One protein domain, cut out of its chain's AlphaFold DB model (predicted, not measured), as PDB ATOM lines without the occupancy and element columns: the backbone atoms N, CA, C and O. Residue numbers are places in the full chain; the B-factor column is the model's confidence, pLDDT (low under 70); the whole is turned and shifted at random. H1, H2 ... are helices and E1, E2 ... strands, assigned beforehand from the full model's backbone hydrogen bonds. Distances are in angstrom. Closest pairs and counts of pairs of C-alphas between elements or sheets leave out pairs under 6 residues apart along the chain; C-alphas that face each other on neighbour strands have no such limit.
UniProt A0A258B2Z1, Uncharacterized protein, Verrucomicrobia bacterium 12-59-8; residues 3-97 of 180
ATOM      1  N   THR A   3      91.375  75.342  72.124       91.69
ATOM      2  CA  THR A   3      92.833  75.210  72.183       91.69
ATOM      3  C   THR A   3      93.202  74.259  73.315       91.69
ATOM      4  O   THR A   3      92.600  74.309  74.386       91.69
ATOM      5  N   LYS A   4      94.196  73.398  73.076       92.81
ATOM      6  CA  LYS A   4      94.707  72.428  74.054       92.81
ATOM      7  C   LYS A   4      95.917  72.974  74.802       92.81
ATOM      8  O   LYS A   4      96.756  73.661  74.219       92.81
ATOM      9  N   LEU A   5      96.029  72.619  76.076       92.94
ATOM     10  CA  LEU A   5      97.119  73.007  76.959       92.94
ATOM     11  C   LEU A   5      97.424  71.875  77.944       92.94
ATOM     12  O   LEU A   5      96.521  71.339  78.577       92.94
ATOM     13  N   THR A   6      98.702  71.553  78.130       93.69
ATOM     14  CA  THR A   6      99.121  70.581  79.147       93.69
ATOM     15  C   THR A   6      99.480  71.279  80.458       93.69
ATOM     16  O   THR A   6     100.380  72.130  80.492       93.69
ATOM     17  N   ILE A   7      98.828  70.895  81.557       92.19
ATOM     18  CA  ILE A   7      99.083  71.418  82.906       92.19
ATOM     19  C   ILE A   7      99.308  70.247  83.865       92.19
ATOM     20  O   ILE A   7      98.387  69.493  84.140       92.19
ATOM     21  N   GLN A   8     100.522  70.116  84.417       87.31
ATOM     22  CA  GLN A   8     100.839  69.113  85.454       87.31
ATOM     23  C   GLN A   8     100.413  67.671  85.088       87.31
ATOM     24  O   GLN A   8      99.928  66.956  85.957       87.31
ATOM     25  N   GLY A   9     100.564  67.279  83.816       85.44
ATOM     26  CA  GLY A   9     100.172  65.956  83.300       85.44
ATOM     27  C   GLY A   9      98.815  65.921  82.588       85.44
ATOM     28  O   GLY A   9      98.631  65.117  81.681       85.44
ATOM     29  N   PHE A  10      97.912  66.858  82.892       88.62
ATOM     30  CA  PHE A  10      96.568  66.906  82.310       88.62
ATOM     31  C   PHE A  10      96.548  67.635  80.966       88.62
ATOM     32  O   PHE A  10      97.027  68.767  80.872       88.62
ATOM     33  N   GLU A  11      95.953  67.021  79.940       93.19
ATOM     34  CA  GLU A  11      95.557  67.707  78.707       93.19
ATOM     35  C   GLU A  11      94.196  68.378  78.909       93.19
ATOM     36  O   GLU A  11      93.178  67.709  79.067       93.19
ATOM     37  N   LEU A  12      94.194  69.708  78.925       93.94
ATOM     38  CA  LEU A  12      93.024  70.528  79.210       93.94
ATOM     39  C   LEU A  12      92.702  71.432  78.019       93.94
ATOM     40  O   LEU A  12      93.588  71.824  77.256       93.94
ATOM     41  N   GLU A  13      91.426  71.766  77.864       93.94
ATOM     42  CA  GLU A  13      90.910  72.532  76.728       93.94
ATOM     43  C   GLU A  13      90.296  73.853  77.191       93.94
ATOM     44  O   GLU A  13      89.608  73.905  78.208       93.94
ATOM     45  N   PHE A  14      90.556  74.930  76.448       93.50
ATOM     46  CA  PHE A  14      89.925  76.231  76.667       93.50
ATOM     47  C   PHE A  14      89.528  76.883  75.343       93.50
ATOM     48  O   PHE A  14      90.137  76.647  74.296       93.50
ATOM     49  N   GLU A  15      88.521  77.751  75.387       92.94
ATOM     50  CA  GLU A  15      88.142  78.568  74.238       92.94
ATOM     51  C   GLU A  15      89.040  79.797  74.129       92.94
ATOM     52  O   GLU A  15      89.065  80.643  75.019       92.94
ATOM     53  N   ALA A  16      89.758  79.917  73.010       90.50
ATOM     54  CA  ALA A  16      90.548  81.100  72.699       90.50
ATOM     55  C   ALA A  16      89.624  82.323  72.494       90.50
ATOM     56  O   ALA A  16      88.817  82.308  71.550       90.50
ATOM     57  N   PRO A  17      89.719  83.365  73.346       89.88
ATOM     58  CA  PRO A  17      88.773  84.478  73.319       89.88
ATOM     59  C   PRO A  17      89.041  85.487  72.193       89.88
ATOM     60  O   PRO A  17      88.101  86.130  71.734       89.88
ATOM     61  N   TYR A  18      90.286  85.618  71.719       90.06
ATOM     62  CA  TYR A  18      90.655  86.612  70.703       90.06
ATOM     63  C   TYR A  18      90.626  86.018  69.293       90.06
ATOM     64  O   TYR A  18      91.149  84.924  69.065       90.06
ATOM     65  N   LYS A  19      90.033  86.737  68.334       89.69
ATOM     66  CA  LYS A  19      89.877  86.293  66.941       89.69
ATOM     67  C   LYS A  19      90.392  87.353  65.969       89.69
ATOM     68  O   LYS A  19      90.467  88.535  66.292       89.69
ATOM     69  N   GLU A  20      90.741  86.911  64.767       89.00
ATOM     70  CA  GLU A  20      91.016  87.821  63.655       89.00
ATOM     71  C   GLU A  20      89.760  88.642  63.323       89.00
ATOM     72  O   GLU A  20      88.655  88.099  63.273       89.00
ATOM     73  N   GLY A  21      89.933  89.944  63.088       80.38
ATOM     74  CA  GLY A  21      88.847  90.861  62.723       80.38
ATOM     75  C   GLY A  21      88.344  91.744  63.868       80.38
ATOM     76  O   GLY A  21      87.770  92.798  63.600       80.38
ATOM     77  N   ASP A  22      88.651  91.405  65.122       63.72
ATOM     78  CA  ASP A  22      88.366  92.234  66.302       63.72
ATOM     79  C   ASP A  22      89.463  93.295  66.502       63.72
ATOM     80  O   ASP A  22      90.118  93.350  67.540       63.72
ATOM     81  N   VAL A  23      89.739  94.097  65.464       85.81
ATOM     82  CA  VAL A  23      90.894  95.026  65.351       85.81
ATOM     83  C   VAL A  23      92.253  94.321  65.220       85.81
ATOM     84  O   VAL A  23      93.198  94.904  64.697       85.81
ATOM     85  N   LEU A  24      92.336  93.057  65.630       89.62
ATOM     86  CA  LEU A  24      93.531  92.227  65.568       89.62
ATOM     87  C   LEU A  24      93.641  91.505  64.225       89.62
ATOM     88  O   LEU A  24      92.655  90.976  63.696       89.62
ATOM     89  N   ASN A  25      94.863  91.407  63.710       92.06
ATOM     90  CA  ASN A  25      95.186  90.437  62.669       92.06
ATOM     91  C   ASN A  25      95.366  89.022  63.260       92.06
ATOM     92  O   ASN A  25      95.469  88.843  64.477       92.06
ATOM     93  N   ALA A  26      95.434  88.006  62.396       90.00
ATOM     94  CA  ALA A  26      95.584  86.609  62.813       90.00
ATOM     95  C   ALA A  26      96.792  86.357  63.739       90.00
ATOM     96  O   ALA A  26      96.679  85.609  64.711       90.00
ATOM     97  N   ASN A  27      97.936  86.997  63.474       90.31
ATOM     98  CA  ASN A  27      99.153  86.813  64.269       90.31
ATOM     99  C   ASN A  27      99.036  87.467  65.649       90.31
ATOM    100  O   ASN A  27      99.498  86.904  66.639       90.31
ATOM    101  N   GLU A  28      98.404  88.637  65.730       91.69
ATOM    102  CA  GLU A  28      98.161  89.330  66.997       91.69
ATOM    103  C   GLU A  28      97.184  88.546  67.873       91.69
ATOM    104  O   GLU A  28      97.464  88.311  69.048       91.69
ATOM    105  N   ALA A  29      96.078  88.064  67.296       91.94
ATOM    106  CA  ALA A  29      95.134  87.206  68.006       91.94
ATOM    107  C   ALA A  29      95.820  85.926  68.517       91.94
ATOM    108  O   ALA A  29      95.641  85.550  69.676       91.94
ATOM    109  N   ALA A  30      96.660  85.289  67.695       90.62
ATOM    110  CA  ALA A  30      97.425  84.109  68.096       90.62
ATOM    111  C   ALA A  30      98.399  84.402  69.254       90.62
ATOM    112  O   ALA A  30      98.415  83.659  70.236       90.62
ATOM    113  N   ALA A  31      99.160  85.498  69.186       92.25
ATOM    114  CA  ALA A  31     100.116  85.877  70.229       92.25
ATOM    115  C   ALA A  31      99.432  86.210  71.570       92.25
ATOM    116  O   ALA A  31      99.909  85.825  72.643       92.25
ATOM    117  N   ILE A  32      98.285  86.893  71.529       92.06
ATOM    118  CA  ILE A  32      97.521  87.217  72.739       92.06
ATOM    119  C   ILE A  32      96.897  85.947  73.332       92.06
ATOM    120  O   ILE A  32      97.006  85.731  74.537       92.06
ATOM    121  N   ASN A  33      96.313  85.070  72.510       93.06
ATOM    122  CA  ASN A  33      95.780  83.784  72.972       93.06
ATOM    123  C   ASN A  33      96.869  82.871  73.556       93.06
ATOM    124  O   ASN A  33      96.612  82.163  74.529       93.06
ATOM    125  N   GLN A  34      98.094  82.910  73.018       93.19
ATOM    126  CA  GLN A  34      99.237  82.227  73.622       93.19
ATOM    127  C   GLN A  34      99.509  82.768  75.031       93.19
ATOM    128  O   GLN A  34      99.565  81.997  75.986       93.19
ATOM    129  N   THR A  35      99.604  84.092  75.180       93.69
ATOM    130  CA  THR A  35      99.819  84.742  76.487       93.69
ATOM    131  C   THR A  35      98.687  84.423  77.473       93.69
ATOM    132  O   THR A  35      98.919  84.175  78.658       93.69
ATOM    133  N   PHE A  36      97.445  84.396  76.990       93.25
ATOM    134  CA  PHE A  36      96.268  83.989  77.754       93.25
ATOM    135  C   PHE A  36      96.395  82.544  78.256       93.25
ATOM    136  O   PHE A  36      96.268  82.299  79.457       93.25
ATOM    137  N   GLY A  37      96.722  81.604  77.366       94.31
ATOM    138  CA  GLY A  37      96.929  80.197  77.709       94.31
ATOM    139  C   GLY A  37      98.082  79.984  78.695       94.31
ATOM    140  O   GLY A  37      97.954  79.206  79.638       94.31
ATOM    141  N   GLU A  38      99.187  80.718  78.549       93.62
ATOM    142  CA  GLU A  38     100.309  80.685  79.497       93.62
ATOM    143  C   GLU A  38      99.893  81.160  80.897       93.62
ATOM    144  O   GLU A  38     100.260  80.551  81.907       93.62
ATOM    145  N   ASN A  39      99.070  82.206  80.980       92.94
ATOM    146  CA  ASN A  39      98.534  82.676  82.254       92.94
ATOM    147  C   ASN A  39      97.584  81.660  82.895       92.94
ATOM    148  O   ASN A  39      97.700  81.399  84.098       92.94
ATOM    149  N   LEU A  40      96.678  81.064  82.113       94.69
ATOM    150  CA  LEU A  40      95.819  79.978  82.585       94.69
ATOM    151  C   LEU A  40      96.659  78.822  83.133       94.69
ATOM    152  O   LEU A  40      96.431  78.392  84.263       94.69
ATOM    153  N   ARG A  41      97.689  78.395  82.390       94.94
ATOM    154  CA  ARG A  41      98.620  77.340  82.810       94.94
ATOM    155  C   ARG A  41      99.224  77.622  84.174       94.94
ATOM    156  O   ARG A  41      99.164  76.781  85.065       94.94
ATOM    157  N   ASN A  42      99.847  78.787  84.316       92.94
ATOM    158  CA  ASN A  42     100.618  79.127  85.506       92.94
ATOM    159  C   ASN A  42      99.724  79.247  86.740       92.94
ATOM    160  O   ASN A  42     100.069  78.735  87.807       92.94
ATOM    161  N   ASN A  43      98.563  79.887  86.589       92.62
ATOM    162  CA  ASN A  43      97.626  80.052  87.693       92.62
ATOM    163  C   ASN A  43      96.989  78.708  88.083       92.62
ATOM    164  O   ASN A  43      96.972  78.356  89.263       92.62
ATOM    165  N   PHE A  44      96.533  77.919  87.109       95.38
ATOM    166  CA  PHE A  44      95.861  76.650  87.377       95.38
ATOM    167  C   PHE A  44      96.827  75.552  87.856       95.38
ATOM    168  O   PHE A  44      96.469  74.734  88.700       95.38
ATOM    169  N   ALA A  45      98.100  75.580  87.445       94.81
ATOM    170  CA  ALA A  45      99.128  74.694  87.999       94.81
ATOM    171  C   ALA A  45      99.308  74.871  89.517       94.81
ATOM    172  O   ALA A  45      99.588  73.897  90.221       94.81
ATOM    173  N   ALA A  46      99.142  76.093  90.038       93.56
ATOM    174  CA  ALA A  46      99.178  76.347  91.477       93.56
ATOM    175  C   ALA A  46      97.947  75.761  92.196       93.56
ATOM    176  O   ALA A  46      98.078  75.242  93.308       93.56
ATOM    177  N   ILE A  47      96.778  75.783  91.545       93.88
ATOM    178  CA  ILE A  47      95.545  75.151  92.037       93.88
ATOM    179  C   ILE A  47      95.732  73.629  92.114       93.88
ATOM    180  O   ILE A  47      95.558  73.054  93.186       93.88
ATOM    181  N   ILE A  48      96.206  72.994  91.035       94.81
ATOM    182  CA  ILE A  48      96.523  71.552  91.010       94.81
ATOM    183  C   ILE A  48      97.499  71.183  92.130       94.81
ATOM    184  O   ILE A  48      97.277  70.221  92.863       94.81
ATOM    185  N   LYS A  49      98.571  71.965  92.314       94.81
ATOM    186  CA  LYS A  49      99.546  71.721  93.387       94.81
ATOM    187  C   LYS A  49      98.904  71.779  94.777       94.81
ATOM    188  O   LYS A  49      99.262  70.992  95.651       94.81
ATOM    189  N   THR A  50      97.974  72.709  94.983       94.69
ATOM    190  CA  THR A  50      97.257  72.869  96.254       94.69
ATOM    191  C   THR A  50      96.389  71.649  96.536       94.69
ATOM    192  O   THR A  50      96.537  71.050  97.599       94.69
ATOM    193  N   LYS A  51      95.603  71.211  95.548       95.25
ATOM    194  CA  LYS A  51      94.734  70.030  95.630       95.25
ATOM    195  C   LYS A  51      95.505  68.728  95.830       95.25
ATOM    196  O   LYS A  51      95.149  67.937  96.697       95.25
ATOM    197  N   ARG A  52      96.636  68.533  95.138       95.44
ATOM    198  CA  ARG A  52      97.537  67.405  95.450       95.44
ATOM    199  C   ARG A  52      97.994  67.452  96.908       95.44
ATOM    200  O   ARG A  52      98.024  66.434  97.585       95.44
ATOM    201  N   GLY A  53      98.304  68.640  97.422       95.50
ATOM    202  CA  GLY A  53      98.639  68.811  98.831       95.50
ATOM    203  C   GLY A  53      97.479  68.488  99.779       95.50
ATOM    204  O   GLY A  53      97.729  68.035 100.892       95.50
ATOM    205  N   GLU A  54      96.231  68.742  99.393       94.75
ATOM    206  CA  GLU A  54      95.041  68.381 100.179       94.75
ATOM    207  C   GLU A  54      94.876  66.864 100.260       94.75
ATOM    208  O   GLU A  54      94.790  66.337 101.368       94.75
ATOM    209  N   ILE A  55      94.967  66.161  99.125       95.94
ATOM    210  CA  ILE A  55      94.920  64.689  99.083       95.94
ATOM    211  C   ILE A  55      96.054  64.092  99.915       95.94
ATOM    212  O   ILE A  55      95.813  63.226 100.756       95.94
ATOM    213  N   ALA A  56      97.287  64.574  99.732       96.44
ATOM    214  CA  ALA A  56      98.434  64.085 100.489       96.44
ATOM    215  C   ALA A  56      98.226  64.260 102.002       96.44
ATOM    216  O   ALA A  56      98.437  63.326 102.766       96.44
ATOM    217  N   ARG A  57      97.731  65.422 102.450       93.62
ATOM    218  CA  ARG A  57      97.439  65.662 103.875       93.62
ATOM    219  C   ARG A  57      96.307  64.787 104.401       93.62
ATOM    220  O   ARG A  57      96.428  64.282 105.512       93.62
ATOM    221  N   ALA A  58      95.237  64.607 103.628       94.00
ATOM    222  CA  ALA A  58      94.109  63.757 104.010       94.00
ATOM    223  C   ALA A  58      94.535  62.294 104.216       94.00
ATOM    224  O   ALA A  58      93.983  61.606 105.069       94.00
ATOM    225  N   ASN A  59      95.560  61.853 103.483       94.19
ATOM    226  CA  ASN A  59      96.132  60.513 103.580       94.19
ATOM    227  C   ASN A  59      97.366  60.424 104.507       94.19
ATOM    228  O   ASN A  59      98.021  59.385 104.542       94.19
ATOM    229  N   ASP A  60      97.691  61.488 105.255       94.69
ATOM    230  CA  ASP A  60      98.883  61.593 106.122       94.69
ATOM    231  C   ASP A  60     100.205  61.306 105.370       94.69
ATOM    232  O   ASP A  60     101.165  60.760 105.908       94.69
ATOM    233  N   TRP A  61     100.268  61.679 104.090       96.12
ATOM    234  CA  TRP A  61     101.445  61.527 103.239       96.12
ATOM    235  C   TRP A  61     102.316  62.775 103.280       96.12
ATOM    236  O   TRP A  61     102.037  63.796 102.642       96.12
ATOM    237  N   PHE A  62     103.421  62.663 104.010       95.00
ATOM    238  CA  PHE A  62     104.397  63.727 104.176       95.00
ATOM    239  C   PHE A  62     105.776  63.291 103.680       95.00
ATOM    240  O   PHE A  62     106.226  62.180 103.941       95.00
ATOM    241  N   ALA A  63     106.439  64.179 102.939       94.12
ATOM    242  CA  ALA A  63     107.829  64.012 102.521       94.12
ATOM    243  C   ALA A  63     108.797  64.397 103.656       94.12
ATOM    244  O   ALA A  63     109.935  63.939 103.702       94.12
ATOM    245  N   ASP A  64     108.329  65.248 104.574       91.50
ATOM    246  CA  ASP A  64     108.983  65.610 105.831       91.50
ATOM    247  C   ASP A  64     107.907  65.614 106.925       91.50
ATOM    248  O   ASP A  64     107.037  66.494 106.948       91.50
ATOM    249  N   ASP A  65     107.943  64.608 107.798       87.00
ATOM    250  CA  ASP A  65     106.975  64.417 108.881       87.00
ATOM    251  C   ASP A  65     107.032  65.516 109.947       87.00
ATOM    252  O   ASP A  65     106.003  65.871 110.527       87.00
ATOM    253  N   GLU A  66     108.216  66.083 110.195       87.56
ATOM    254  CA  GLU A  66     108.419  67.113 111.215       87.56
ATOM    255  C   GLU A  66     107.848  68.454 110.744       87.56
ATOM    256  O   GLU A  66     107.147  69.147 111.487       87.56
ATOM    257  N   LYS A  67     108.095  68.804 109.479       87.69
ATOM    258  CA  LYS A  67     107.592  70.043 108.864       87.69
ATOM    259  C   LYS A  67     106.212  69.893 108.227       87.69
ATOM    260  O   LYS A  67     105.673  70.886 107.734       87.69
ATOM    261  N   LYS A  68     105.655  68.678 108.214       90.12
ATOM    262  CA  LYS A  68     104.390  68.328 107.553       90.12
ATOM    263  C   LYS A  68     104.332  68.846 106.109       90.12
ATOM    264  O   LYS A  68     103.332  69.413 105.659       90.12
ATOM    265  N   VAL A  69     105.424  68.645 105.369       92.19
ATOM    266  CA  VAL A  69     105.495  68.975 103.936       92.19
ATOM    267  C   VAL A  69     104.803  67.859 103.153       92.19
ATOM    268  O   VAL A  69     105.261  66.722 103.247       92.19
ATOM    269  N   PRO A  70     103.712  68.134 102.411       95.25
ATOM    270  CA  PRO A  70     102.962  67.089 101.721       95.25
ATOM    271  C   PRO A  70     103.804  66.419 100.633       95.25
ATOM    272  O   PRO A  70     104.494  67.097  99.868       95.25
ATOM    273  N   ASP A  71     103.710  65.095 100.560       95.62
ATOM    274  CA  ASP A  71     104.351  64.276  99.532       95.62
ATOM    275  C   ASP A  71     103.471  64.231  98.276       95.62
ATOM    276  O   ASP A  71     102.541  63.431  98.163       95.62
ATOM    277  N   LEU A  72     103.721  65.156  97.349       94.38
ATOM    278  CA  LEU A  72     102.904  65.303  96.143       94.38
ATOM    279  C   LEU A  72     103.142  64.184  95.122       94.38
ATOM    280  O   LEU A  72     102.284  63.973  94.272       94.38
ATOM    281  N   GLU A  73     104.279  63.485  95.194       92.75
ATOM    282  CA  GLU A  73     104.624  62.406  94.256       92.75
ATOM    283  C   GLU A  73     103.757  61.162  94.477       92.75
ATOM    284  O   GLU A  73     103.535  60.387  93.550       92.75
ATOM    285  N   LYS A  74     103.214  60.998  95.687       94.50
ATOM    286  CA  LYS A  74     102.266  59.925  96.012       94.50
ATOM    287  C   LYS A  74     100.852  60.166  95.493       94.50
ATOM    288  O   LYS A  74     100.050  59.238  95.493       94.50
ATOM    289  N   VAL A  75     100.530  61.388  95.076       94.31
ATOM    290  CA  VAL A  75      99.203  61.721  94.554       94.31
ATOM    291  C   VAL A  75      99.233  61.588  93.043       94.31
ATOM    292  O   VAL A  75      99.845  62.422  92.376       94.31
ATOM    293  N   THR A  76      98.573  60.561  92.507       93.88
ATOM    294  CA  THR A  76      98.505  60.337  91.058       93.88
ATOM    295  C   THR A  76      97.476  61.248  90.388       93.88
ATOM    296  O   THR A  76      96.658  61.898  91.046       93.88
ATOM    297  N   ASP A  77      97.537  61.320  89.062       92.69
ATOM    298  CA  ASP A  77      96.627  62.142  88.264       92.69
ATOM    299  C   ASP A  77      95.202  61.576  88.317       92.69
ATOM    300  O   ASP A  77      94.238  62.336  88.400       92.69
ATOM    301  N   GLU A  78      95.072  60.249  88.380       91.69
ATOM    302  CA  GLU A  78      93.796  59.551  88.545       91.69
ATOM    303  C   GLU A  78      93.137  59.908  89.879       91.69
ATOM    304  O   GLU A  78      91.971  60.286  89.891       91.69
ATOM    305  N   MET A  79      93.892  59.895  90.985       93.00
ATOM    306  CA  MET A  79      93.365  60.286  92.301       93.00
ATOM    307  C   MET A  79      92.848  61.726  92.306       93.00
ATOM    308  O   MET A  79      91.819  62.033  92.902       93.00
ATOM    309  N   LEU A  80      93.579  62.629  91.649       92.69
ATOM    310  CA  LEU A  80      93.186  64.029  91.563       92.69
ATOM    311  C   LEU A  80      91.922  64.209  90.709       92.69
ATOM    312  O   LEU A  80      91.071  65.031  91.048       92.69
ATOM    313  N   GLN A  81      91.800  63.444  89.620       89.81
ATOM    314  CA  GLN A  81      90.632  63.467  88.743       89.81
ATOM    315  C   GLN A  81      89.391  62.876  89.423       89.81
ATOM    316  O   GLN A  81      88.303  63.423  89.245       89.81
ATOM    317  N   GLU A  82      89.548  61.806  90.204       90.44
ATOM    318  CA  GLU A  82      88.462  61.182  90.972       90.44
ATOM    319  C   GLU A  82      87.905  62.116  92.056       90.44
ATOM    320  O   GLU A  82      86.692  62.164  92.248       90.44
ATOM    321  N   GLU A  83      88.768  62.882  92.728       92.31
ATOM    322  CA  GLU A  83      88.358  63.751  93.838       92.31
ATOM    323  C   GLU A  83      87.804  65.114  93.376       92.31
ATOM    324  O   GLU A  83      86.888  65.647  94.001       92.31
ATOM    325  N   PHE A  84      88.345  65.710  92.301       90.12
ATOM    326  CA  PHE A  84      88.099  67.130  91.984       90.12
ATOM    327  C   PHE A  84      87.580  67.447  90.578       90.12
ATOM    328  O   PHE A  84      87.336  68.617  90.310       90.12
ATOM    329  N   ASP A  85      87.437  66.470  89.678       92.06
ATOM    330  CA  ASP A  85      87.111  66.699  88.257       92.06
ATOM    331  C   ASP A  85      87.861  67.903  87.641       92.06
ATOM    332  O   ASP A  85      87.314  68.974  87.351       92.06
ATOM    333  N   VAL A  86      89.169  67.716  87.448       93.12
ATOM    334  CA  VAL A  86      90.111  68.778  87.059       93.12
ATOM    335  C   VAL A  86      89.707  69.459  85.746       93.12
ATOM    336  O   VAL A  86      89.907  70.665  85.589       93.12
ATOM    337  N   ALA A  87      89.123  68.710  84.808       92.19
ATOM    338  CA  ALA A  87      88.690  69.225  83.512       92.19
ATOM    339  C   ALA A  87      87.505  70.197  83.634       92.19
ATOM    340  O   ALA A  87      87.550  71.293  83.064       92.19
ATOM    341  N   ALA A  88      86.472  69.832  84.399       92.56
ATOM    342  CA  ALA A  88      85.310  70.692  84.615       92.56
ATOM    343  C   ALA A  88      85.685  71.975  85.376       92.56
ATOM    344  O   ALA A  88      85.254  73.080  85.017       92.56
ATOM    345  N   GLU A  89      86.544  71.852  86.391       93.69
ATOM    346  CA  GLU A  89      87.062  73.009  87.119       93.69
ATOM    347  C   GLU A  89      87.913  73.920  86.234       93.69
ATOM    348  O   GLU A  89      87.787  75.144  86.321       93.69
ATOM    349  N   PHE A  90      88.756  73.354  85.364       95.25
ATOM    350  CA  PHE A  90      89.558  74.145  84.437       95.25
ATOM    351  C   PHE A  90      88.684  74.917  83.452       95.25
ATOM    352  O   PHE A  90      88.927  76.106  83.260       95.25
ATOM    353  N   SER A  91      87.658  74.280  82.872       93.38
ATOM    354  CA  SER A  91      86.722  74.961  81.962       93.38
ATOM    355  C   SER A  91      86.072  76.149  82.664       93.38
ATOM    356  O   SER A  91      86.141  77.278  82.179       93.38
ATOM    357  N   THR A  92      85.550  75.921  83.873       92.62
ATOM    358  CA  THR A  92      84.930  76.975  84.687       92.62
ATOM    359  C   THR A  92      85.925  78.094  84.999       92.62
ATOM    360  O   THR A  92      85.594  79.279  84.915       92.62
ATOM    361  N   TYR A  93      87.161  77.739  85.350       93.44
ATOM    362  CA  TYR A  93      88.216  78.703  85.643       93.44
ATOM    363  C   TYR A  93      88.574  79.540  84.409       93.44
ATOM    364  O   TYR A  93      88.679  80.760  84.515       93.44
ATOM    365  N   ALA A  94      88.737  78.905  83.247       93.25
ATOM    366  CA  ALA A  94      89.088  79.562  81.994       93.25
ATOM    367  C   ALA A  94      87.980  80.502  81.500       93.25
ATOM    368  O   ALA A  94      88.283  81.613  81.066       93.25
ATOM    369  N   GLU A  95      86.711  80.103  81.621       90.88
ATOM    370  CA  GLU A  95      85.549  80.930  81.263       90.88
ATOM    371  C   GLU A  95      85.445  82.205  82.107       90.88
ATOM    372  O   GLU A  95      85.078  83.263  81.597       90.88
ATOM    373  N   ASN A  96      85.797  82.121  83.392       89.38
ATOM    374  CA  ASN A  96      85.748  83.252  84.322       89.38
ATOM    375  C   ASN A  96      87.078  84.019  84.413       89.38
ATOM    376  O   ASN A  96      87.193  84.970  85.193       89.38
ATOM    377  N   TYR A  97      88.104  83.610  83.663       91.06
ATOM    378  CA  TYR A  97      89.420  84.221  83.760       91.06
ATOM    379  C   TYR A  97      89.450  85.587  83.068       91.06
ATOM    380  O   TYR A  97      89.403  85.702  81.844       91.06
TER     381      TYR A  97
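This is residues 3 to 97 of the 180 residues of an uncharacterized protein of Verrucomicrobia bacterium 12-59-8 (UniProt A0A258B2Z1). One long helix, H1, runs along most of the length of a rod, with a small hairpin of E1 and E2 beside its middle and H3 packed on E2. H2 sits crosswise near the last residues of H1, and E3 pairs with residues 69 to 70 at that end. The 95 printed residues hold three named helices and three named strands, in the order E1, E2, H1, E3, H2, H3; the class is mixed, and the sheet of E1 and E2 is antiparallel. The whole is loose, with a radius of gyration of the C-alphas of 16.7 A and spans of 56 by 24 by 19 A.

E1, residues 3 to 7, and E2, residues 10 to 15, form an antiparallel hairpin; N 5 and O 12 are 2.8 A apart, within hydrogen-bond range. The closest C-alphas of E1 and H1, residues 26 to 58, are those of Ile 7 and Arg 41, 5.9 A apart. E3, residues 62 to 64, pairs with no named strand. H2, residues 77 to 84, only just touches H1, with 3 pairs of C-alphas within 8 A, through residues 51 to 55 of H1 alone; the closest are Arg 52 and Leu 80, 6.7 A apart, and the lines are about perpendicular at 84 degrees. The closest C-alphas of E2 and H3, residues 86 to 95, are those of Leu 12 and Ala 87, 6.2 A apart. H3 and H1 are close but not clearly touching, with the C-alphas of Leu 40 and Ala 94 closest at 6.8 A. Every O i to N i+4 pair is within hydrogen-bond range in H2 and H3, and 28 of 29 are in H1.

E1 begins with C-alpha 3 at (92.833, 75.210, 72.183) and measures 13.0 A; E2 measures 16.5 A. H1 measures 47.1 A, from C-alpha 26 at (95.584, 86.609, 62.813). E3 measures 5.2 A, H2 10.6 A and H3 14.2 A, ending with C-alpha 95 at (85.549, 80.930, 81.263).

The C-alphas of Gly 21 and Glu 66, the two farthest apart, are 57.4 A apart. The printed part has no cut, and the link from E3 to H2, 12 residues, is long. Mean pLDDT of the printed part is 92.1; residue 22 is under 70.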